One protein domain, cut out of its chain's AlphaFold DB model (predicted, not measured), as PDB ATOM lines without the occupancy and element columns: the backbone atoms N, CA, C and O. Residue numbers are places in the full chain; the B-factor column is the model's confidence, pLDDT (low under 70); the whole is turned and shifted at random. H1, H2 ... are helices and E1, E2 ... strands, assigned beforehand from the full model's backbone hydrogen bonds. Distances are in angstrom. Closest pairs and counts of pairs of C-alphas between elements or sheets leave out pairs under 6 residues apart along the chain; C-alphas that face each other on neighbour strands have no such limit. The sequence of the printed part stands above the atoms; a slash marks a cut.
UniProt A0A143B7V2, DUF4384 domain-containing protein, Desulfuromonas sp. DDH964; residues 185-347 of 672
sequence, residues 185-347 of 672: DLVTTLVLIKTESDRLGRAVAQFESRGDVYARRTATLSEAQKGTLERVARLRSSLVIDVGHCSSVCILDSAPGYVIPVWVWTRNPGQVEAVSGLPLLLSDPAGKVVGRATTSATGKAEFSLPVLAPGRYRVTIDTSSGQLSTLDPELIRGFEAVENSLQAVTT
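What this domain is: This is residues 185 to 347 of the 672 residues of the protein "DUF4384 domain-containing protein" of Desulfuromonas sp. DDH964 (UniProt A0A143B7V2). A long helical arm, H1 and H3 side by side and running opposite ways with the short H2 at its far end, extends from a head of two strand sheets that are partly face to face. One sheet of the head, E2 E9 E8 E5 E6, is mixed and curled like part of a barrel; the other is branched, with E3 pairing antiparallel with E1, E4 and E7. The short H4 and the long link before it lie where arm and head meet. The 163 printed residues hold four named helices and nine named strands, in the order H1 H2 H3 E1 E2 E3 E4 E5 E6 E7 E8 H4 E9, of mixed class. The whole is loose, with a radius of gyration of the C-alphas of 20.2 A and spans of 75 by 34 by 21 A.

Where its parts are: Find C-alpha 186 at (-40.240, 16.580, 46.556); from there H1 runs 33.0 A to residue 208. H2 holds residues 212 to 215, and H3, residues 218 to 238, runs back over 30.6 A. Next come E1, 239 to 242, E2, 248 to 251, and E3, 258 to 268, which is 32.3 A long and ends at C-alpha 268 (-44.353, 15.723, 59.825). Then read E4, 271 to 274, E5, 279 to 283, E6, 289 to 294, E7, 300 to 305, E8, 311 to 317, and H4, 329 to 336. E9, 339 to 346, runs 23.2 A to C-alpha 346 at (-72.145, 0.063, 40.866).

How they stand to each other: Look first at Ser 197 and Gln 225, whose C-alphas, 5.2 A apart, are the closest of H1 and H3; the helices touch at a shallow tilt of 17 degrees, opposite ways. H1 and H2 touch only at the corner, C-alphas 208 and 215 being closest at 4.6 A. H3 only grazes the branched sheet, with residues 234 to 238. Along E3 the pairing is staggered: look for N 260 and O 303 of E7 at 2.9 A, N 263 and O 242 of E1 at 2.8 A, and N 266 and O 273 of E4, its hairpin partner, at 2.8 A. In the curled sheet, find N 249 of E2 and O 343 of parallel E9 at 2.9 A; the antiparallel pairs show N 313 of E8 and O 342 of E9 at 2.8 A, N 281 of E5 and O 316 of E8 at 2.8 A, and N 280 and O 293 in the hairpin E5 and E6 at 2.8 A. Between the sheets, the closest C-alphas of E6 and E7, Thr 294 and Ala 301, are 5.4 A apart. H4 only grazes the curled sheet, with residues 332 to 336, and only just touches H3, with 3 pairs of C-alphas within 8 A, Arg 236 and Phe 335 closest at 6.4 A. Every O i to N i+4 pair is within hydrogen-bond range in H1 and H4, and 14 of 17 are in H3; H2 is too short for one.

The domain as a whole: The C-alphas farthest apart, Val 213 and Ser 254, are 75.0 A from each other. The printed part has no cut, and its one long link is E8 to H4, with 11 residues. The mean pLDDT of the printed part is 89.9; look at residue 270 for the one value under 70.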
ATOM      1  N   ASP A 185     -41.407  20.823  46.878       84.50
ATOM      2  CA  ASP A 185     -40.853  20.238  45.648       84.50
ATOM      3  C   ASP A 185     -40.068  18.956  45.965       84.50
ATOM      4  O   ASP A 185     -38.836  18.936  46.094       84.50
ATOM      5  N   LEU A 186     -40.808  17.862  46.148       84.62
ATOM      6  CA  LEU A 186     -40.240  16.580  46.556       84.62
ATOM      7  C   LEU A 186     -39.341  15.964  45.477       84.62
ATOM      8  O   LEU A 186     -38.307  15.389  45.810       84.62
ATOM      9  N   VAL A 187     -39.715  16.082  44.200       85.81
ATOM     10  CA  VAL A 187     -38.970  15.463  43.092       85.81
ATOM     11  C   VAL A 187     -37.561  16.047  43.022       85.81
ATOM     12  O   VAL A 187     -36.586  15.297  43.073       85.81
ATOM     13  N   THR A 188     -37.438  17.377  43.025       88.06
ATOM     14  CA  THR A 188     -36.128  18.043  43.048       88.06
ATOM     15  C   THR A 188     -35.349  17.690  44.314       88.06
ATOM     16  O   THR A 188     -34.144  17.435  44.253       88.06
ATOM     17  N   THR A 189     -36.023  17.625  45.465       89.44
ATOM     18  CA  THR A 189     -35.404  17.253  46.748       89.44
ATOM     19  C   THR A 189     -34.767  15.859  46.684       89.44
ATOM     20  O   THR A 189     -33.616  15.690  47.087       89.44
ATOM     21  N   LEU A 190     -35.462  14.865  46.122       88.44
ATOM     22  CA  LEU A 190     -34.949  13.498  45.974       88.44
ATOM     23  C   LEU A 190     -33.748  13.423  45.027       88.44
ATOM     24  O   LEU A 190     -32.762  12.756  45.342       88.44
ATOM     25  N   VAL A 191     -33.798  14.141  43.903       89.19
ATOM     26  CA  VAL A 191     -32.683  14.214  42.945       89.19
ATOM     27  C   VAL A 191     -31.446  14.836  43.595       89.19
ATOM     28  O   VAL A 191     -30.337  14.328  43.412       89.19
ATOM     29  N   LEU A 192     -31.614  15.895  44.395       92.12
ATOM     30  CA  LEU A 192     -30.514  16.526  45.129       92.12
ATOM     31  C   LEU A 192     -29.898  15.577  46.162       92.12
ATOM     32  O   LEU A 192     -28.673  15.458  46.216       92.12
ATOM     33  N   ILE A 193     -30.725  14.864  46.936       91.69
ATOM     34  CA  ILE A 193     -30.259  13.871  47.918       91.69
ATOM     35  C   ILE A 193     -29.448  12.766  47.228       91.69
ATOM     36  O   ILE A 193     -28.355  12.424  47.681       91.69
ATOM     37  N   LYS A 194     -29.955  12.234  46.112       90.31
ATOM     38  CA  LYS A 194     -29.272  11.209  45.316       90.31
ATOM     39  C   LYS A 194     -27.940  11.720  44.766       90.31
ATOM     40  O   LYS A 194     -26.910  11.079  44.959       90.31
ATOM     41  N   THR A 195     -27.944  12.904  44.160       92.31
ATOM     42  CA  THR A 195     -26.737  13.527  43.597       92.31
ATOM     43  C   THR A 195     -25.651  13.727  44.656       92.31
ATOM     44  O   THR A 195     -24.476  13.459  44.396       92.31
ATOM     45  N   GLU A 196     -26.029  14.173  45.857       95.12
ATOM     46  CA  GLU A 196     -25.094  14.362  46.968       95.12
ATOM     47  C   GLU A 196     -24.593  13.027  47.535       95.12
ATOM     48  O   GLU A 196     -23.394  12.882  47.770       95.12
ATOM     49  N   SER A 197     -25.462  12.020  47.672       92.88
ATOM     50  CA  SER A 197     -25.048  10.666  48.068       92.88
ATOM     51  C   SER A 197     -24.017  10.079  47.096       92.88
ATOM     52  O   SER A 197     -22.978   9.575  47.524       92.88
ATOM     53  N   ASP A 198     -24.242  10.211  45.786       92.31
ATOM     54  CA  ASP A 198     -23.309   9.724  44.762       92.31
ATOM     55  C   ASP A 198     -21.980  10.480  44.786       92.31
ATOM     56  O   ASP A 198     -20.914   9.898  44.561       92.31
ATOM     57  N   ARG A 199     -22.019  11.788  45.058       95.44
ATOM     58  CA  ARG A 199     -20.813  12.604  45.227       95.44
ATOM     59  C   ARG A 199     -19.993  12.135  46.428       95.44
ATOM     60  O   ARG A 199     -18.782  11.977  46.279       95.44
ATOM     61  N   LEU A 200     -20.628  11.891  47.574       94.69
ATOM     62  CA  LEU A 200     -19.957  11.374  48.770       94.69
ATOM     63  C   LEU A 200     -19.394   9.969  48.535       94.69
ATOM     64  O   LEU A 200     -18.241   9.723  48.874       94.69
ATOM     65  N   GLY A 201     -20.140   9.085  47.865       93.44
ATOM     66  CA  GLY A 201     -19.657   7.751  47.496       93.44
ATOM     67  C   GLY A 201     -18.419   7.792  46.593       93.44
ATOM     68  O   GLY A 201     -17.451   7.068  46.827       93.44
ATOM     69  N   ARG A 202     -18.386   8.700  45.604       95.06
ATOM     70  CA  ARG A 202     -17.181   8.934  44.785       95.06
ATOM     71  C   ARG A 202     -16.007   9.457  45.616       95.06
ATOM     72  O   ARG A 202     -14.879   9.030  45.386       95.06
ATOM     73  N   ALA A 203     -16.260  10.349  46.574       94.12
ATOM     74  CA  ALA A 203     -15.222  10.870  47.463       94.12
ATOM     75  C   ALA A 203     -14.641   9.778  48.378       94.12
ATOM     76  O   ALA A 203     -13.424   9.718  48.546       94.12
ATOM     77  N   VAL A 204     -15.482   8.876  48.901       94.31
ATOM     78  CA  VAL A 204     -15.047   7.695  49.666       94.31
ATOM     79  C   VAL A 204     -14.102   6.835  48.825       94.31
ATOM     80  O   VAL A 204     -12.961   6.627  49.232       94.31
ATOM     81  N   ALA A 205     -14.511   6.436  47.616       93.38
ATOM     82  CA  ALA A 205     -13.674   5.623  46.727       93.38
ATOM     83  C   ALA A 205     -12.344   6.318  46.361       93.38
ATOM     84  O   ALA A 205     -11.281   5.693  46.287       93.38
ATOM     85  N   GLN A 206     -12.375   7.640  46.170       93.69
ATOM     86  CA  GLN A 206     -11.172   8.431  45.917       93.69
ATOM     87  C   GLN A 206     -10.227   8.453  47.127       93.69
ATOM     88  O   GLN A 206      -9.015   8.361  46.940       93.69
ATOM     89  N   PHE A 207     -10.746   8.545  48.353       93.50
ATOM     90  CA  PHE A 207      -9.936   8.504  49.574       93.50
ATOM     91  C   PHE A 207      -9.333   7.113  49.807       93.50
ATOM     92  O   PHE A 207      -8.158   7.016  50.156       93.50
ATOM     93  N   GLU A 208     -10.083   6.042  49.547       91.62
ATOM     94  CA  GLU A 208      -9.593   4.662  49.670       91.62
ATOM     95  C   GLU A 208      -8.418   4.379  48.726       91.62
ATOM     96  O   GLU A 208      -7.422   3.780  49.128       91.62
ATOM     97  N   SER A 209      -8.476   4.878  47.487       92.00
ATOM     98  CA  SER A 209      -7.402   4.678  46.500       92.00
ATOM     99  C   SER A 209      -6.106   5.461  46.779       92.00
ATOM    100  O   SER A 209      -5.077   5.172  46.169       92.00
ATOM    101  N   ARG A 210      -6.119   6.441  47.697       88.81
ATOM    102  CA  ARG A 210      -4.980   7.338  47.995       88.81
ATOM    103  C   ARG A 210      -4.094   6.880  49.165       88.81
ATOM    104  O   ARG A 210      -3.188   7.610  49.570       88.81
ATOM    105  N   GLY A 211      -4.317   5.668  49.677       85.69
ATOM    106  CA  GLY A 211      -3.509   5.032  50.723       85.69
ATOM    107  C   GLY A 211      -4.030   5.241  52.150       85.69
ATOM    108  O   GLY A 211      -5.006   5.952  52.390       85.69
ATOM    109  N   ASP A 212      -3.352   4.622  53.121       87.19
ATOM    110  CA  ASP A 212      -3.853   4.426  54.494       87.19
ATOM    111  C   ASP A 212      -4.274   5.706  55.232       87.19
ATOM    112  O   ASP A 212      -5.239   5.693  55.997       87.19
ATOM    113  N   VAL A 213      -3.562   6.822  55.027       86.56
ATOM    114  CA  VAL A 213      -3.852   8.096  55.716       86.56
ATOM    115  C   VAL A 213      -5.228   8.645  55.324       86.56
ATOM    116  O   VAL A 213      -5.955   9.148  56.187       86.56
ATOM    117  N   TYR A 214      -5.601   8.520  54.048       90.88
ATOM    118  CA  TYR A 214      -6.915   8.918  53.540       90.88
ATOM    119  C   TYR A 214      -7.972   7.856  53.860       90.88
ATOM    120  O   TYR A 214      -9.064   8.204  54.307       90.88
ATOM    121  N   ALA A 215      -7.632   6.569  53.739       85.69
ATOM    122  CA  ALA A 215      -8.546   5.464  54.034       85.69
ATOM    123  C   ALA A 215      -9.080   5.494  55.480       85.69
ATOM    124  O   ALA A 215     -10.259   5.260  55.707       85.69
ATOM    125  N   ARG A 216      -8.266   5.876  56.475       88.00
ATOM    126  CA  ARG A 216      -8.730   6.008  57.877       88.00
ATOM    127  C   ARG A 216      -9.815   7.072  58.087       88.00
ATOM    128  O   ARG A 216     -10.456   7.076  59.133       88.00
ATOM    129  N   ARG A 217     -10.004   7.982  57.130       87.19
ATOM    130  CA  ARG A 217     -10.965   9.094  57.201       87.19
ATOM    131  C   ARG A 217     -12.267   8.821  56.448       87.19
ATOM    132  O   ARG A 217     -13.204   9.607  56.563       87.19
ATOM    133  N   THR A 218     -12.356   7.713  55.710       91.31
ATOM    134  CA  THR A 218     -13.536   7.384  54.894       91.31
ATOM    135  C   THR A 218     -14.774   7.143  55.747       91.31
ATOM    136  O   THR A 218     -15.859   7.527  55.331       91.31
ATOM    137  N   ALA A 219     -14.612   6.624  56.971       92.50
ATOM    138  CA  ALA A 219     -15.713   6.364  57.901       92.50
ATOM    139  C   ALA A 219     -16.624   7.588  58.109       92.50
ATOM    140  O   ALA A 219     -17.844   7.455  58.091       92.50
ATOM    141  N   THR A 220     -16.051   8.790  58.233       92.69
ATOM    142  CA  THR A 220     -16.822  10.030  58.403       92.69
ATOM    143  C   THR A 220     -17.630  10.381  57.151       92.69
ATOM    144  O   THR A 220     -18.776  10.814  57.253       92.69
ATOM    145  N   LEU A 221     -17.055  10.178  55.960       93.06
ATOM    146  CA  LEU A 221     -17.744  10.407  54.686       93.06
ATOM    147  C   LEU A 221     -18.840   9.361  54.446       93.06
ATOM    148  O   LEU A 221     -19.930   9.715  54.002       93.06
ATOM    149  N   SER A 222     -18.580   8.097  54.782       93.00
ATOM    150  CA  SER A 222     -19.567   7.018  54.711       93.00
ATOM    151  C   SER A 222     -20.739   7.261  55.661       93.00
ATOM    152  O   SER A 222     -21.887   7.060  55.271       93.00
ATOM    153  N   GLU A 223     -20.484   7.754  56.876       94.25
ATOM    154  CA  GLU A 223     -21.544   8.125  57.818       94.25
ATOM    155  C   GLU A 223     -22.375   9.306  57.288       94.25
ATOM    156  O   GLU A 223     -23.604   9.265  57.324       94.25
ATOM    157  N   ALA A 224     -21.734  10.325  56.700       93.19
ATOM    158  CA  ALA A 224     -22.439  11.431  56.049       93.19
ATOM    159  C   ALA A 224     -23.295  10.956  54.858       93.19
ATOM    160  O   ALA A 224     -24.450  11.367  54.707       93.19
ATOM    161  N   GLN A 225     -22.769  10.044  54.035       93.81
ATOM    162  CA  GLN A 225     -23.498   9.444  52.917       93.81
ATOM    163  C   GLN A 225     -24.717   8.659  53.412       93.81
ATOM    164  O   GLN A 225     -25.828   8.842  52.908       93.81
ATOM    165  N   LYS A 226     -24.537   7.836  54.446       92.44
ATOM    166  CA  LYS A 226     -25.617   7.076  55.076       92.44
ATOM    167  C   LYS A 226     -26.696   8.004  55.638       92.44
ATOM    168  O   LYS A 226     -27.866   7.837  55.303       92.44
ATOM    169  N   GLY A 227     -26.315   9.034  56.396       92.25
ATOM    170  CA  GLY A 227     -27.249  10.031  56.929       92.25
ATOM    171  C   GLY A 227     -28.006  10.802  55.838       92.25
ATOM    172  O   GLY A 227     -29.163  11.189  56.036       92.25
ATOM    173  N   THR A 228     -27.389  10.978  54.665       91.50
ATOM    174  CA  THR A 228     -28.023  11.556  53.469       91.50
ATOM    175  C   THR A 228     -29.092  10.623  52.902       91.50
ATOM    176  O   THR A 228     -30.215  11.061  52.664       91.50
ATOM    177  N   LEU A 229     -28.799   9.329  52.760       87.94
ATOM    178  CA  LEU A 229     -29.761   8.327  52.282       87.94
ATOM    179  C   LEU A 229     -30.921   8.099  53.263       87.94
ATOM    180  O   LEU A 229     -32.067   7.945  52.840       87.94
ATOM    181  N   GLU A 230     -30.669   8.162  54.570       89.56
ATOM    182  CA  GLU A 230     -31.719   8.073  55.594       89.56
ATOM    183  C   GLU A 230     -32.776   9.183  55.461       89.56
ATOM    184  O   GLU A 230     -33.934   8.986  55.844       89.56
ATOM    185  N   ARG A 231     -32.430  10.338  54.869       89.50
ATOM    186  CA  ARG A 231     -33.411  11.390  54.551       89.50
ATOM    187  C   ARG A 231     -34.454  10.910  53.545       89.50
ATOM    188  O   ARG A 231     -35.620  11.258  53.701       89.50
ATOM    189  N   VAL A 232     -34.080  10.069  52.575       87.56
ATOM    190  CA  VAL A 232     -35.035   9.495  51.612       87.56
ATOM    191  C   VAL A 232     -36.049   8.605  52.323       87.56
ATOM    192  O   VAL A 232     -37.249   8.709  52.073       87.56
ATOM    193  N   ALA A 233     -35.583   7.772  53.258       84.44
ATOM    194  CA  ALA A 233     -36.461   6.913  54.047       84.44
ATOM    195  C   ALA A 233     -37.455   7.730  54.888       84.44
ATOM    196  O   ALA A 233     -38.640   7.390  54.916       84.44
ATOM    197  N   ARG A 234     -36.996   8.831  55.508       86.44
ATOM    198  CA  ARG A 234     -37.855   9.766  56.254       86.44
ATOM    199  C   ARG A 234     -38.905  10.422  55.356       86.44
ATOM    200  O   ARG A 234     -40.090  10.348  55.677       86.44
ATOM    201  N   LEU A 235     -38.494  10.972  54.210       86.75
ATOM    202  CA  LEU A 235     -39.403  11.580  53.229       86.75
ATOM    203  C   LEU A 235     -40.477  10.593  52.776       86.75
ATOM    204  O   LEU A 235     -41.666  10.896  52.863       86.75
ATOM    205  N   ARG A 236     -40.072   9.380  52.390       88.12
ATOM    206  CA  ARG A 236     -40.997   8.307  52.016       88.12
ATOM    207  C   ARG A 236     -41.994   8.007  53.132       88.12
ATOM    208  O   ARG A 236     -43.187   7.959  52.872       88.12
ATOM    209  N   SER A 237     -41.519   7.815  54.366       86.50
ATOM    210  CA  SER A 237     -42.392   7.483  55.503       86.50
ATOM    211  C   SER A 237     -43.362   8.602  55.885       86.50
ATOM    212  O   SER A 237     -44.398   8.328  56.482       86.50
ATOM    213  N   SER A 238     -43.033   9.849  55.540       89.06
ATOM    214  CA  SER A 238     -43.906  10.997  55.770       89.06
ATOM    215  C   SER A 238     -44.970  11.163  54.686       89.06
ATOM    216  O   SER A 238     -45.978  11.815  54.936       89.06
ATOM    217  N   LEU A 239     -44.771  10.610  53.487       91.69
ATOM    218  CA  LEU A 239     -45.651  10.864  52.355       91.69
ATOM    219  C   LEU A 239     -46.980  10.119  52.501       91.69
ATOM    220  O   LEU A 239     -47.010   8.917  52.760       91.69
ATOM    221  N   VAL A 240     -48.078  10.828  52.274       92.62
ATOM    222  CA  VAL A 240     -49.429  10.276  52.291       92.62
ATOM    223  C   VAL A 240     -50.111  10.616  50.974       92.62
ATOM    224  O   VAL A 240     -50.237  11.787  50.620       92.62
ATOM    225  N   ILE A 241     -50.561   9.582  50.262       94.50
ATOM    226  CA  ILE A 241     -51.517   9.715  49.161       94.50
ATOM    227  C   ILE A 241     -52.914   9.640  49.768       94.50
ATOM    228  O   ILE A 241     -53.224   8.719  50.520       94.50
ATOM    229  N   ASP A 242     -53.761  10.600  49.442       92.50
ATOM    230  CA  ASP A 242     -55.061  10.821  50.056       92.50
ATOM    231  C   ASP A 242     -56.129  10.938  48.966       92.50
ATOM    232  O   ASP A 242     -56.045  11.795  48.089       92.50
ATOM    233  N   VAL A 243     -57.128  10.058  49.002       90.38
ATOM    234  CA  VAL A 243     -58.255  10.060  48.049       90.38
ATOM    235  C   VAL A 243     -59.382  11.017  48.471       90.38
ATOM    236  O   VAL A 243     -60.427  11.066  47.832       90.38
ATOM    237  N   GLY A 244     -59.160  11.802  49.529       86.50
ATOM    238  CA  GLY A 244     -60.075  12.807  50.050       86.50
ATOM    239  C   GLY A 244     -61.149  12.241  50.974       86.50
ATOM    240  O   GLY A 244     -61.078  11.106  51.445       86.50
ATOM    241  N   HIS A 245     -62.178  13.050  51.230       82.69
ATOM    242  CA  HIS A 245     -63.294  12.691  52.115       82.69
ATOM    243  C   HIS A 245     -64.145  11.514  51.626       82.69
ATOM    244  O   HIS A 245     -64.827  10.874  52.426       82.69
ATOM    245  N   CYS A 246     -64.118  11.236  50.322       78.88
ATOM    246  CA  CYS A 246     -64.946  10.217  49.694       78.88
ATOM    247  C   CYS A 246     -64.052   9.169  49.027       78.88
ATOM    248  O   CYS A 246     -63.480   9.408  47.969       78.88
ATOM    249  N   SER A 247     -63.963   7.978  49.621       81.38
ATOM    250  CA  SER A 247     -63.144   6.877  49.097       81.38
ATOM    251  C   SER A 247     -63.860   6.017  48.052       81.38
ATOM    252  O   SER A 247     -63.339   4.970  47.661       81.38
ATOM    253  N   SER A 248     -65.057   6.414  47.613       88.75
ATOM    254  CA  SER A 248     -65.837   5.679  46.619       88.75
ATOM    255  C   SER A 248     -66.438   6.586  45.555       88.75
ATOM    256  O   SER A 248     -66.972   7.642  45.889       88.75
ATOM    257  N   VAL A 249     -66.433   6.131  44.305       90.50
ATOM    258  CA  VAL A 249     -67.101   6.783  43.168       90.50
ATOM    259  C   VAL A 249     -68.149   5.834  42.600       90.50
ATOM    260  O   VAL A 249     -67.887   4.643  42.418       90.50
ATOM    261  N   CYS A 250     -69.340   6.358  42.325       91.00
ATOM    262  CA  CYS A 250     -70.423   5.594  41.727       91.00
ATOM    263  C   CYS A 250     -70.254   5.533  40.214       91.00
ATOM    264  O   CYS A 250     -70.048   6.557  39.561       91.00
ATOM    265  N   ILE A 251     -70.364   4.333  39.661       91.25
ATOM    266  CA  ILE A 251     -70.391   4.111  38.220       91.25
ATOM    267  C   ILE A 251     -71.818   4.371  37.740       91.25
ATOM    268  O   ILE A 251     -72.763   3.810  38.296       91.25
ATOM    269  N   LEU A 252     -71.930   5.234  36.738       88.94
ATOM    270  CA  LEU A 252     -73.138   5.610  36.019       88.94
ATOM    271  C   LEU A 252     -72.994   5.188  34.559       88.94
ATOM    272  O   LEU A 252     -71.979   5.500  33.922       88.94
ATOM    273  N   ASP A 253     -74.027   4.559  34.017       83.62
ATOM    274  CA  ASP A 253     -74.051   4.157  32.608       83.62
ATOM    275  C   ASP A 253     -74.096   5.383  31.685       83.62
ATOM    276  O   ASP A 253     -73.554   5.373  30.579       83.62
ATOM    277  N   SER A 254     -74.700   6.479  32.154       78.12
ATOM    278  CA  SER A 254     -74.841   7.713  31.382       78.12
ATOM    279  C   SER A 254     -73.698   8.722  31.520       78.12
ATOM    280  O   SER A 254     -73.778   9.803  30.926       78.12
ATOM    281  N   ALA A 255     -72.678   8.451  32.341       83.06
ATOM    282  CA  ALA A 255     -71.611   9.422  32.576       83.06
ATOM    283  C   ALA A 255     -70.731   9.600  31.323       83.06
ATOM    284  O   ALA A 255     -70.238   8.614  30.778       83.06
ATOM    285  N   PRO A 256     -70.451  10.846  30.889       80.50
ATOM    286  CA  PRO A 256     -69.538  11.103  29.770       80.50
ATOM    287  C   PRO A 256     -68.062  10.853  30.130       80.50
ATOM    288  O   PRO A 256     -67.206  10.809  29.249       80.50
ATOM    289  N   GLY A 257     -67.762  10.749  31.424       88.19
ATOM    290  CA  GLY A 257     -66.437  10.546  31.985       88.19
ATOM    291  C   GLY A 257     -66.432  10.862  33.480       88.19
ATOM    292  O   GLY A 257     -67.418  11.352  34.033       88.19
ATOM    293  N   TYR A 258     -65.307  10.589  34.127       90.31
ATOM    294  CA  TYR A 258     -65.106  10.740  35.563       90.31
ATOM    295  C   TYR A 258     -63.847  11.546  35.828       90.31
ATOM    296  O   TYR A 258     -62.816  11.322  35.196       90.31
ATOM    297  N   VAL A 259     -63.930  12.447  36.802       90.88
ATOM    298  CA  VAL A 259     -62.775  13.170  37.333       90.88
ATOM    299  C   VAL A 259     -62.557  12.702  38.763       90.88
ATOM    300  O   VAL A 259     -63.443  12.841  39.604       90.88
ATOM    301  N   ILE A 260     -61.390  12.120  39.025       91.69
ATOM    302  CA  ILE A 260     -61.008  11.596  40.337       91.69
ATOM    303  C   ILE A 260     -59.898  12.486  40.900       91.69
ATOM    304  O   ILE A 260     -58.762  12.410  40.419       91.69
ATOM    305  N   PRO A 261     -60.199  13.339  41.892       92.69
ATOM    306  CA  PRO A 261     -59.186  14.117  42.580       92.69
ATOM    307  C   PRO A 261     -58.451  13.260  43.619       92.69
ATOM    308  O   PRO A 261     -59.049  12.444  44.316       92.69
ATOM    309  N   VAL A 262     -57.144  13.469  43.731       94.56
ATOM    310  CA  VAL A 262     -56.264  12.870  44.740       94.56
ATOM    311  C   VAL A 262     -55.342  13.958  45.273       94.56
ATOM    312  O   VAL A 262     -54.944  14.852  44.528       94.56
ATOM    313  N   TRP A 263     -54.970  13.881  46.544       94.44
ATOM    314  CA  TRP A 263     -54.015  14.786  47.170       94.44
ATOM    315  C   TRP A 263     -52.791  14.033  47.657       94.44
ATOM    316  O   TRP A 263     -52.871  12.875  48.062       94.44
ATOM    317  N   VAL A 264     -51.653  14.716  47.654       94.44
ATOM    318  CA  VAL A 264     -50.424  14.215  48.260       94.44
ATOM    319  C   VAL A 264     -49.870  15.257  49.209       94.44
ATOM    320  O   VAL A 264     -49.757  16.439  48.874       94.44
ATOM    321  N   TRP A 265     -49.521  14.808  50.404       92.12
ATOM    322  CA  TRP A 265     -48.991  15.657  51.459       92.12
ATOM    323  C   TRP A 265     -47.987  14.893  52.323       92.12
ATOM    324  O   TRP A 265     -47.922  13.662  52.289       92.12
ATOM    325  N   THR A 266     -47.178  15.623  53.087       89.62
ATOM    326  CA  THR A 266     -46.247  15.046  54.063       89.62
ATOM    327  C   THR A 266     -46.791  15.182  55.481       89.62
ATOM    328  O   THR A 266     -47.329  16.219  55.866       89.62
ATOM    329  N   ARG A 267     -46.668  14.115  56.272       85.75
ATOM    330  CA  ARG A 267     -47.035  14.052  57.686       85.75
ATOM    331  C   ARG A 267     -45.779  14.204  58.539       85.75
ATOM    332  O   ARG A 267     -45.172  13.206  58.923       85.75
ATOM    333  N   ASN A 268     -45.412  15.440  58.859       80.00
ATOM    334  CA  ASN A 268     -44.353  15.723  59.825       80.00
ATOM    335  C   ASN A 268     -44.962  16.113  61.184       80.00
ATOM    336  O   ASN A 268     -46.070  16.656  61.232       80.00
ATOM    337  N   PRO A 269     -44.290  15.834  62.317       71.00
ATOM    338  CA  PRO A 269     -44.789  16.233  63.631       71.00
ATOM    339  C   PRO A 269     -45.036  17.748  63.691       71.00
ATOM    340  O   PRO A 269     -44.096  18.534  63.631       71.00
ATOM    341  N   GLY A 270     -46.305  18.152  63.797       67.94
ATOM    342  CA  GLY A 270     -46.712  19.557  63.912       67.94
ATOM    343  C   GLY A 270     -46.871  20.331  62.597       67.94
ATOM    344  O   GLY A 270     -47.245  21.499  62.659       67.94
ATOM    345  N   GLN A 271     -46.637  19.720  61.429       79.50
ATOM    346  CA  GLN A 271     -46.761  20.405  60.136       79.50
ATOM    347  C   GLN A 271     -47.187  19.439  59.021       79.50
ATOM    348  O   GLN A 271     -46.569  18.392  58.822       79.50
ATOM    349  N   VAL A 272     -48.248  19.804  58.294       85.12
ATOM    350  CA  VAL A 272     -48.703  19.103  57.083       85.12
ATOM    351  C   VAL A 272     -48.431  19.999  55.885       85.12
ATOM    352  O   VAL A 272     -48.886  21.141  55.856       85.12
ATOM    353  N   GLU A 273     -47.686  19.490  54.907       87.69
ATOM    354  CA  GLU A 273     -47.309  20.249  53.712       87.69
ATOM    355  C   GLU A 273     -47.765  19.533  52.447       87.69
ATOM    356  O   GLU A 273     -47.571  18.325  52.301       87.69
ATOM    357  N   ALA A 274     -48.348  20.289  51.519       90.31
ATOM    358  CA  ALA A 274     -48.711  19.796  50.200       90.31
ATOM    359  C   ALA A 274     -47.461  19.457  49.375       90.31
ATOM    360  O   ALA A 274     -46.488  20.211  49.362       90.31
ATOM    361  N   VAL A 275     -47.502  18.335  48.658       91.19
ATOM    362  CA  VAL A 275     -46.412  17.910  47.771       91.19
ATOM    363  C   VAL A 275     -46.745  18.312  46.342       91.19
ATOM    364  O   VAL A 275     -47.741  17.856  45.794       91.19
ATOM    365  N   SER A 276     -45.897  19.136  45.733       91.12
ATOM    366  CA  SER A 276     -46.071  19.641  44.371       91.12
ATOM    367  C   SER A 276     -45.179  18.897  43.376       91.12
ATOM    368  O   SER A 276     -44.081  18.452  43.718       91.12
ATOM    369  N   GLY A 277     -45.630  18.777  42.125       89.56
ATOM    370  CA  GLY A 277     -44.835  18.244  41.015       89.56
ATOM    371  C   GLY A 277     -44.618  16.728  41.032       89.56
ATOM    372  O   GLY A 277     -43.928  16.206  40.159       89.56
ATOM    373  N   LEU A 278     -45.205  16.004  41.985       92.31
ATOM    374  CA  LEU A 278     -45.142  14.546  42.062       92.31
ATOM    375  C   LEU A 278     -46.074  13.908  41.015       92.31
ATOM    376  O   LEU A 278     -47.283  14.173  41.065       92.31
ATOM    377  N   PRO A 279     -45.553  13.080  40.092       94.19
ATOM    378  CA  PRO A 279     -46.365  12.356  39.125       94.19
ATOM    379  C   PRO A 279     -46.981  11.104  39.765       94.19
ATOM    380  O   PRO A 279     -46.345  10.394  40.544       94.19
ATOM    381  N   LEU A 280     -48.236  10.829  39.428       95.94
ATOM    382  CA  LEU A 280     -49.047   9.748  39.972       95.94
ATOM    383  C   LEU A 280     -49.648   8.896  38.851       95.94
ATOM    384  O   LEU A 280     -49.983   9.395  37.772       95.94
ATOM    385  N   LEU A 281     -49.849   7.617  39.151       95.88
ATOM    386  CA  LEU A 281     -50.536   6.643  38.314       95.88
ATOM    387  C   LEU A 281     -51.848   6.231  38.966       95.88
ATOM    388  O   LEU A 281     -51.903   5.983  40.169       95.88
ATOM    389  N   LEU A 282     -52.880   6.078  38.144       96.25
ATOM    390  CA  LEU A 282     -54.122   5.422  38.517       96.25
ATOM    391  C   LEU A 282     -54.207   4.091  37.772       96.25
ATOM    392  O   LEU A 282     -54.238   4.068  36.538       96.25
ATOM    393  N   SER A 283     -54.237   2.997  38.524       95.88
ATOM    394  CA  SER A 283     -54.365   1.637  37.998       95.88
ATOM    395  C   SER A 283     -55.759   1.086  38.268       95.88
ATOM    396  O   SER A 283     -56.305   1.271  39.359       95.88
ATOM    397  N   ASP A 284     -56.328   0.425  37.267       95.31
ATOM    398  CA  ASP A 284     -57.630  -0.230  37.351       95.31
ATOM    399  C   ASP A 284     -57.584  -1.514  38.210       95.31
ATOM    400  O   ASP A 284     -56.505  -1.941  38.639       95.31
ATOM    401  N   PRO A 285     -58.737  -2.158  38.476       94.38
ATOM    402  CA  PRO A 285     -58.785  -3.389  39.266       94.38
ATOM    403  C   PRO A 285     -58.007  -4.572  38.665       94.38
ATOM    404  O   PRO A 285     -57.677  -5.507  39.391       94.38
ATOM    405  N   ALA A 286     -57.698  -4.543  37.364       94.19
ATOM    406  CA  ALA A 286     -56.866  -5.541  36.693       94.19
ATOM    407  C   ALA A 286     -55.361  -5.208  36.769       94.19
ATOM    408  O   ALA A 286     -54.534  -5.984  36.288       94.19
ATOM    409  N   GLY A 287     -54.992  -4.075  37.374       92.50
ATOM    410  CA  GLY A 287     -53.615  -3.603  37.503       92.50
ATOM    411  C   GLY A 287     -53.095  -2.846  36.277       92.50
ATOM    412  O   GLY A 287     -51.902  -2.556  36.204       92.50
ATOM    413  N   LYS A 288     -53.952  -2.511  35.309       94.88
ATOM    414  CA  LYS A 288     -53.567  -1.721  34.138       94.88
ATOM    415  C   LYS A 288     -53.610  -0.235  34.482       94.88
ATOM    416  O   LYS A 288     -54.598   0.263  35.012       94.88
ATOM    417  N   VAL A 289     -52.563   0.500  34.111       95.06
ATOM    418  CA  VAL A 289     -52.542   1.965  34.235       95.06
ATOM    419  C   VAL A 289     -53.569   2.572  33.278       95.06
ATOM    420  O   VAL A 289     -53.468   2.410  32.060       95.06
ATOM    421  N   VAL A 290     -54.548   3.283  33.834       95.31
ATOM    422  CA  VAL A 290     -55.638   3.942  33.096       95.31
ATOM    423  C   VAL A 290     -55.562   5.465  33.141       95.31
ATOM    424  O   VAL A 290     -56.190   6.123  32.318       95.31
ATOM    425  N   GLY A 291     -54.780   6.034  34.059       94.06
ATOM    426  CA  GLY A 291     -54.618   7.479  34.186       94.06
ATOM    427  C   GLY A 291     -53.239   7.871  34.702       94.06
ATOM    428  O   GLY A 291     -52.604   7.124  35.448       94.06
ATOM    429  N   ARG A 292     -52.790   9.063  34.304       95.62
ATOM    430  CA  ARG A 292     -51.594   9.731  34.825       95.62
ATOM    431  C   ARG A 292     -51.944  11.172  35.167       95.62
ATOM    432  O   ARG A 292     -52.642  11.816  34.388       95.62
ATOM    433  N   ALA A 293     -51.457  11.665  36.295       95.44
ATOM    434  CA  ALA A 293     -51.665  13.043  36.724       95.44
ATOM    435  C   ALA A 293     -50.462  13.528  37.534       95.44
ATOM    436  O   ALA A 293     -49.758  12.722  38.134       95.44
ATOM    437  N   THR A 294     -50.239  14.837  37.579       94.19
ATOM    438  CA  THR A 294     -49.173  15.438  38.390       94.19
ATOM    439  C   THR A 294     -49.792  16.358  39.428       94.19
ATOM    440  O   THR A 294     -50.737  17.090  39.135       94.19
ATOM    441  N   THR A 295     -49.266  16.308  40.647       94.44
ATOM    442  CA  THR A 295     -49.725  17.157  41.748       94.44
ATOM    443  C   THR A 295     -49.410  18.632  41.496       94.44
ATOM    444  O   THR A 295     -48.329  19.004  41.036       94.44
ATOM    445  N   SER A 296     -50.386  19.483  41.792       93.31
ATOM    446  CA  SER A 296     -50.283  20.944  41.764       93.31
ATOM    447  C   SER A 296     -49.660  21.496  43.053       93.31
ATOM    448  O   SER A 296     -49.372  20.750  43.985       93.31
ATOM    449  N   ALA A 297     -49.511  22.822  43.155       89.94
ATOM    450  CA  ALA A 297     -48.975  23.485  44.351       89.94
ATOM    451  C   ALA A 297     -49.787  23.224  45.638       89.94
ATOM    452  O   ALA A 297     -49.253  23.349  46.735       89.94
ATOM    453  N   THR A 298     -51.064  22.847  45.523       89.56
ATOM    454  CA  THR A 298     -51.921  22.462  46.661       89.56
ATOM    455  C   THR A 298     -51.873  20.963  46.961       89.56
ATOM    456  O   THR A 298     -52.643  20.467  47.781       89.56
ATOM    457  N   GLY A 299     -51.008  20.215  46.273       92.06
ATOM    458  CA  GLY A 299     -50.896  18.765  46.387       92.06
ATOM    459  C   GLY A 299     -51.974  18.000  45.630       92.06
ATOM    460  O   GLY A 299     -51.945  16.774  45.628       92.06
ATOM    461  N   LYS A 300     -52.915  18.691  44.973       94.31
ATOM    462  CA  LYS A 300     -54.023  18.083  44.227       94.31
ATOM    463  C   LYS A 300     -53.575  17.614  42.841       94.31
ATOM    464  O   LYS A 300     -52.968  18.397  42.110       94.31
ATOM    465  N   ALA A 301     -53.944  16.397  42.468       95.25
ATOM    466  CA  ALA A 301     -53.856  15.815  41.133       95.25
ATOM    467  C   ALA A 301     -55.252  15.330  40.701       95.25
ATOM    468  O   ALA A 301     -56.011  14.827  41.526       95.25
ATOM    469  N   GLU A 302     -55.601  15.472  39.424       95.06
ATOM    470  CA  GLU A 302     -56.903  15.050  38.894       95.06
ATOM    471  C   GLU A 302     -56.721  14.030  37.773       95.06
ATOM    472  O   GLU A 302     -56.016  14.283  36.796       95.06
ATOM    473  N   PHE A 303     -57.368  12.874  37.911       94.94
ATOM    474  CA  PHE A 303     -57.412  11.850  36.874       94.94
ATOM    475  C   PHE A 303     -58.719  11.947  36.098       94.94
ATOM    476  O   PHE A 303     -59.791  11.779  36.678       94.94
ATOM    477  N   SER A 304     -58.625  12.151  34.786       94.00
ATOM    478  CA  SER A 304     -59.775  12.116  33.881       94.00
ATOM    479  C   SER A 304     -59.873  10.746  33.219       94.00
ATOM    480  O   SER A 304     -58.990  10.359  32.453       94.00
ATOM    481  N   LEU A 305     -60.945  10.013  33.507       92.75
ATOM    482  CA  LEU A 305     -61.220   8.698  32.935       92.75
ATOM    483  C   LEU A 305     -62.471   8.747  32.054       92.75
ATOM    484  O   LEU A 305     -63.495   9.261  32.498       92.75
ATOM    485  N   PRO A 306     -62.450   8.171  30.843       90.06
ATOM    486  CA  PRO A 306     -63.649   8.098  30.011       90.06
ATOM    487  C   PRO A 306     -64.678   7.101  30.566       90.06
ATOM    488  O   PRO A 306     -65.873   7.311  30.422       90.06
ATOM    489  N   VAL A 307     -64.220   6.018  31.206       88.06
ATOM    490  CA  VAL A 307     -65.062   4.936  31.737       88.06
ATOM    491  C   VAL A 307     -64.456   4.410  33.038       88.06
ATOM    492  O   VAL A 307     -63.231   4.367  33.184       88.06
ATOM    493  N   LEU A 308     -65.314   3.979  33.964       90.06
ATOM    494  CA  LEU A 308     -64.944   3.255  35.180       90.06
ATOM    495  C   LEU A 308     -65.466   1.816  35.126       90.06
ATOM    496  O   LEU A 308     -66.597   1.572  34.720       90.06
ATOM    497  N   ALA A 309     -64.642   0.870  35.573       91.19
ATOM    498  CA  ALA A 309     -65.020  -0.516  35.815       91.19
ATOM    499  C   ALA A 309     -65.252  -0.731  37.322       91.19
ATOM    500  O   ALA A 309     -64.606  -0.070  38.132       91.19
ATOM    501  N   PRO A 310     -66.138  -1.643  37.741       93.56
ATOM    502  CA  PRO A 310     -66.329  -1.930  39.159       93.56
ATOM    503  C   PRO A 310     -65.066  -2.530  39.776       93.56
ATOM    504  O   PRO A 310     -64.458  -3.440  39.215       93.56
ATOM    505  N   GLY A 311     -64.696  -2.052  40.965       94.81
ATOM    506  CA  GLY A 311     -63.587  -2.609  41.732       94.81
ATOM    507  C   GLY A 311     -62.686  -1.565  42.379       94.81
ATOM    508  O   GLY A 311     -62.989  -0.373  42.434       94.81
ATOM    509  N   ARG A 312     -61.566  -2.050  42.914       96.44
ATOM    510  CA  ARG A 312     -60.598  -1.239  43.648       96.44
ATOM    511  C   ARG A 312     -59.569  -0.649  42.689       96.44
ATOM    512  O   ARG A 312     -58.761  -1.383  42.129       96.44
ATOM    513  N   TYR A 313     -59.581   0.668  42.551       95.81
ATOM    514  CA  TYR A 313     -58.551   1.421  41.850       95.81
ATOM    515  C   TYR A 313     -57.414   1.750  42.800       95.81
ATOM    516  O   TYR A 313     -57.638   2.058  43.972       95.81
ATOM    517  N   ARG A 314     -56.190   1.709  42.289       95.94
ATOM    518  CA  ARG A 314     -54.980   1.973  43.063       95.94
ATOM    519  C   ARG A 314     -54.293   3.223  42.542       95.94
ATOM    520  O   ARG A 314     -54.079   3.346  41.338       95.94
ATOM    521  N   VAL A 315     -53.926   4.109  43.456       96.44
ATOM    522  CA  VAL A 315     -53.134   5.300  43.172       96.44
ATOM    523  C   VAL A 315     -51.730   5.092  43.713       96.44
ATOM    524  O   VAL A 315     -51.566   4.864  44.911       96.44
ATOM    525  N   THR A 316     -50.736   5.170  42.836       95.19
ATOM    526  CA  THR A 316     -49.308   5.015  43.156       95.19
ATOM    527  C   THR A 316     -48.509   6.174  42.569       95.19
ATOM    528  O   THR A 316     -49.011   6.947  41.752       95.19
ATOM    529  N   ILE A 317     -47.250   6.305  42.976       93.81
ATOM    530  CA  ILE A 317     -46.316   7.279  42.398       93.81
ATOM    531  C   ILE A 317     -45.801   6.752  41.054       93.81
ATOM    532  O   ILE A 317     -45.434   5.583  40.949       93.81
ATOM    533  N   ASP A 318     -45.748   7.609  40.032       93.06
ATOM    534  CA  ASP A 318     -45.117   7.273  38.754       93.06
ATOM    535  C   ASP A 318     -43.596   7.444  38.850       93.06
ATOM    536  O   ASP A 318     -43.034   8.498  38.558       93.06
ATOM    537  N   THR A 319     -42.912   6.392  39.271       87.56
ATOM    538  CA  THR A 319     -41.447   6.350  39.362       87.56
ATOM    539  C   THR A 319     -40.760   6.235  38.002       87.56
ATOM    540  O   THR A 319     -39.558   6.469  37.897       87.56
ATOM    541  N   SER A 320     -41.510   5.894  36.948       85.94
ATOM    542  CA  SER A 320     -40.980   5.681  35.601       85.94
ATOM    543  C   SER A 320     -40.882   6.958  34.765       85.94
ATOM    544  O   SER A 320     -40.278   6.939  33.692       85.94
ATOM    545  N   SER A 321     -41.454   8.068  35.239       83.06
ATOM    546  CA  SER A 321     -41.516   9.325  34.499       83.06
ATOM    547  C   SER A 321     -40.645  10.439  35.086       83.06
ATOM    548  O   SER A 321     -40.334  10.498  36.279       83.06
ATOM    549  N   GLY A 322     -40.243  11.362  34.208       83.38
ATOM    550  CA  GLY A 322     -39.531  12.582  34.580       83.38
ATOM    551  C   GLY A 322     -38.170  12.321  35.229       83.38
ATOM    552  O   GLY A 322     -37.399  11.484  34.778       83.38
ATOM    553  N   GLN A 323     -37.854  13.081  36.279       83.12
ATOM    554  CA  GLN A 323     -36.573  12.962  36.980       83.12
ATOM    555  C   GLN A 323     -36.517  11.751  37.927       83.12
ATOM    556  O   GLN A 323     -35.424  11.313  38.285       83.12
ATOM    557  N   LEU A 324     -37.665  11.180  38.312       84.12
ATOM    558  CA  LEU A 324     -37.721  10.050  39.245       84.12
ATOM    559  C   LEU A 324     -37.148   8.764  38.641       84.12
ATOM    560  O   LEU A 324     -36.574   7.961  39.373       84.12
ATOM    561  N   SER A 325     -37.189   8.620  37.312       84.81
ATOM    562  CA  SER A 325     -36.602   7.471  36.614       84.81
ATOM    563  C   SER A 325     -35.073   7.406  36.717       84.81
ATOM    564  O   SER A 325     -34.477   6.403  36.336       84.81
ATOM    565  N   THR A 326     -34.422   8.480  37.182       84.19
ATOM    566  CA  THR A 326     -32.965   8.534  37.387       84.19
ATOM    567  C   THR A 326     -32.530   8.037  38.770       84.19
ATOM    568  O   THR A 326     -31.332   7.908  39.024       84.19
ATOM    569  N   LEU A 327     -33.483   7.773  39.672       84.06
ATOM    570  CA  LEU A 327     -33.211   7.296  41.026       84.06
ATOM    571  C   LEU A 327     -32.815   5.813  41.038       84.06
ATOM    572  O   LEU A 327     -33.122   5.054  40.119       84.06
ATOM    573  N   ASP A 328     -32.149   5.389  42.114       84.50
ATOM    574  CA  ASP A 328     -31.736   3.993  42.267       84.50
ATOM    575  C   ASP A 328     -32.951   3.048  42.347       84.50
ATOM    576  O   ASP A 328     -33.950   3.388  42.994       84.50
ATOM    577  N   PRO A 329     -32.867   1.823  41.792       85.38
ATOM    578  CA  PRO A 329     -33.981   0.871  41.792       85.38
ATOM    579  C   PRO A 329     -34.544   0.542  43.182       85.38
ATOM    580  O   PRO A 329     -35.743   0.311  43.324       85.38
ATOM    581  N   GLU A 330     -33.706   0.515  44.222       82.62
ATOM    582  CA  GLU A 330     -34.167   0.279  45.598       82.62
ATOM    583  C   GLU A 330     -34.991   1.449  46.149       82.62
ATOM    584  O   GLU A 330     -35.999   1.231  46.825       82.62
ATOM    585  N   LEU A 331     -34.605   2.689  45.819       82.06
ATOM    586  CA  LEU A 331     -35.365   3.882  46.188       82.06
ATOM    587  C   LEU A 331     -36.713   3.893  45.466       82.06
ATOM    588  O   LEU A 331     -37.741   4.115  46.106       82.06
ATOM    589  N   ILE A 332     -36.708   3.575  44.167       84.94
ATOM    590  CA  ILE A 332     -37.908   3.462  43.328       84.94
ATOM    591  C   ILE A 332     -38.930   2.506  43.954       84.94
ATOM    592  O   ILE A 332     -40.057   2.922  44.223       84.94
ATOM    593  N   ARG A 333     -38.527   1.274  44.301       85.38
ATOM    594  CA  ARG A 333     -39.428   0.297  44.947       85.38
ATOM    595  C   ARG A 333     -40.021   0.814  46.253       85.38
ATOM    596  O   ARG A 333     -41.151   0.489  46.603       85.38
ATOM    597  N   GLY A 334     -39.252   1.611  46.995       84.94
ATOM    598  CA  GLY A 334     -39.730   2.247  48.213       84.94
ATOM    599  C   GLY A 334     -40.902   3.196  47.958       84.94
ATOM    600  O   GLY A 334     -41.876   3.153  48.700       84.94
ATOM    601  N   PHE A 335     -40.817   4.040  46.931       86.06
ATOM    602  CA  PHE A 335     -41.876   4.993  46.590       86.06
ATOM    603  C   PHE A 335     -43.079   4.332  45.912       86.06
ATOM    604  O   PHE A 335     -44.206   4.742  46.167       86.06
ATOM    605  N   GLU A 336     -42.869   3.273  45.130       85.19
ATOM    606  CA  GLU A 336     -43.959   2.474  44.547       85.19
ATOM    607  C   GLU A 336     -44.845   1.816  45.611       85.19
ATOM    608  O   GLU A 336     -46.037   1.627  45.383       85.19
ATOM    609  N   ALA A 337     -44.284   1.504  46.783       87.38
ATOM    610  CA  ALA A 337     -45.039   0.965  47.912       87.38
ATOM    611  C   ALA A 337     -45.947   2.003  48.598       87.38
ATOM    612  O   ALA A 337     -46.806   1.625  49.396       87.38
ATOM    613  N   VAL A 338     -45.759   3.301  48.327       90.06
ATOM    614  CA  VAL A 338     -46.661   4.345  48.815       90.06
ATOM    615  C   VAL A 338     -47.870   4.388  47.889       90.06
ATOM    616  O   VAL A 338     -47.826   4.954  46.797       90.06
ATOM    617  N   GLU A 339     -48.955   3.766  48.337       93.06
ATOM    618  CA  GLU A 339     -50.200   3.666  47.587       93.06
ATOM    619  C   GLU A 339     -51.415   4.008  48.449       93.06
ATOM    620  O   GLU A 339     -51.413   3.857  49.671       93.06
ATOM    621  N   ASN A 340     -52.485   4.438  47.790       94.56
ATOM    622  CA  ASN A 340     -53.825   4.461  48.367       94.56
ATOM    623  C   ASN A 340     -54.822   3.933  47.329       94.56
ATOM    624  O   ASN A 340     -54.464   3.663  46.180       94.56
ATOM    625  N   SER A 341     -56.075   3.736  47.718       94.06
ATOM    626  CA  SER A 341     -57.075   3.144  46.842       94.06
ATOM    627  C   SER A 341     -58.435   3.801  46.947       94.06
ATOM    628  O   SER A 341     -58.880   4.156  48.035       94.06
ATOM    629  N   LEU A 342     -59.112   3.843  45.809       93.19
ATOM    630  CA  LEU A 342     -60.491   4.277  45.642       93.19
ATOM    631  C   LEU A 342     -61.344   3.065  45.255       93.19
ATOM    632  O   LEU A 342     -60.904   2.215  44.479       93.19
ATOM    633  N   GLN A 343     -62.578   2.998  45.742       94.12
ATOM    634  CA  GLN A 343     -63.540   1.985  45.324       94.12
ATOM    635  C   GLN A 343     -64.500   2.535  44.258       94.12
ATOM    636  O   GLN A 343     -65.275   3.448  44.525       94.12
ATOM    637  N   ALA A 344     -64.514   1.946  43.065       93.19
ATOM    638  CA  ALA A 344     -65.570   2.186  42.087       93.19
ATOM    639  C   ALA A 344     -66.721   1.198  42.332       93.19
ATOM    640  O   ALA A 344     -66.508  -0.021  42.352       93.19
ATOM    641  N   VAL A 345     -67.926   1.720  42.567       92.19
ATOM    642  CA  VAL A 345     -69.098   0.942  42.996       92.19
ATOM    643  C   VAL A 345     -70.239   1.123  42.002       92.19
ATOM    644  O   VAL A 345     -70.558   2.242  41.609       92.19
ATOM    645  N   THR A 346     -70.885   0.028  41.617       87.25
ATOM    646  CA  THR A 346     -72.145   0.063  40.866       87.25
ATOM    647  C   THR A 346     -73.296   0.385  41.806       87.25
ATOM    648  O   THR A 346     -73.389  -0.192  42.891       87.25
ATOM    649  N   THR A 347     -74.189   1.274  41.391       79.62
ATOM    650  CA  THR A 347     -75.372   1.634  42.183       79.62
ATOM    651  C   THR A 347     -76.623   0.947  41.653       79.62
ATOM    652  O   THR A 347     -76.630   0.404  40.552       79.62
TER     653      THR A 347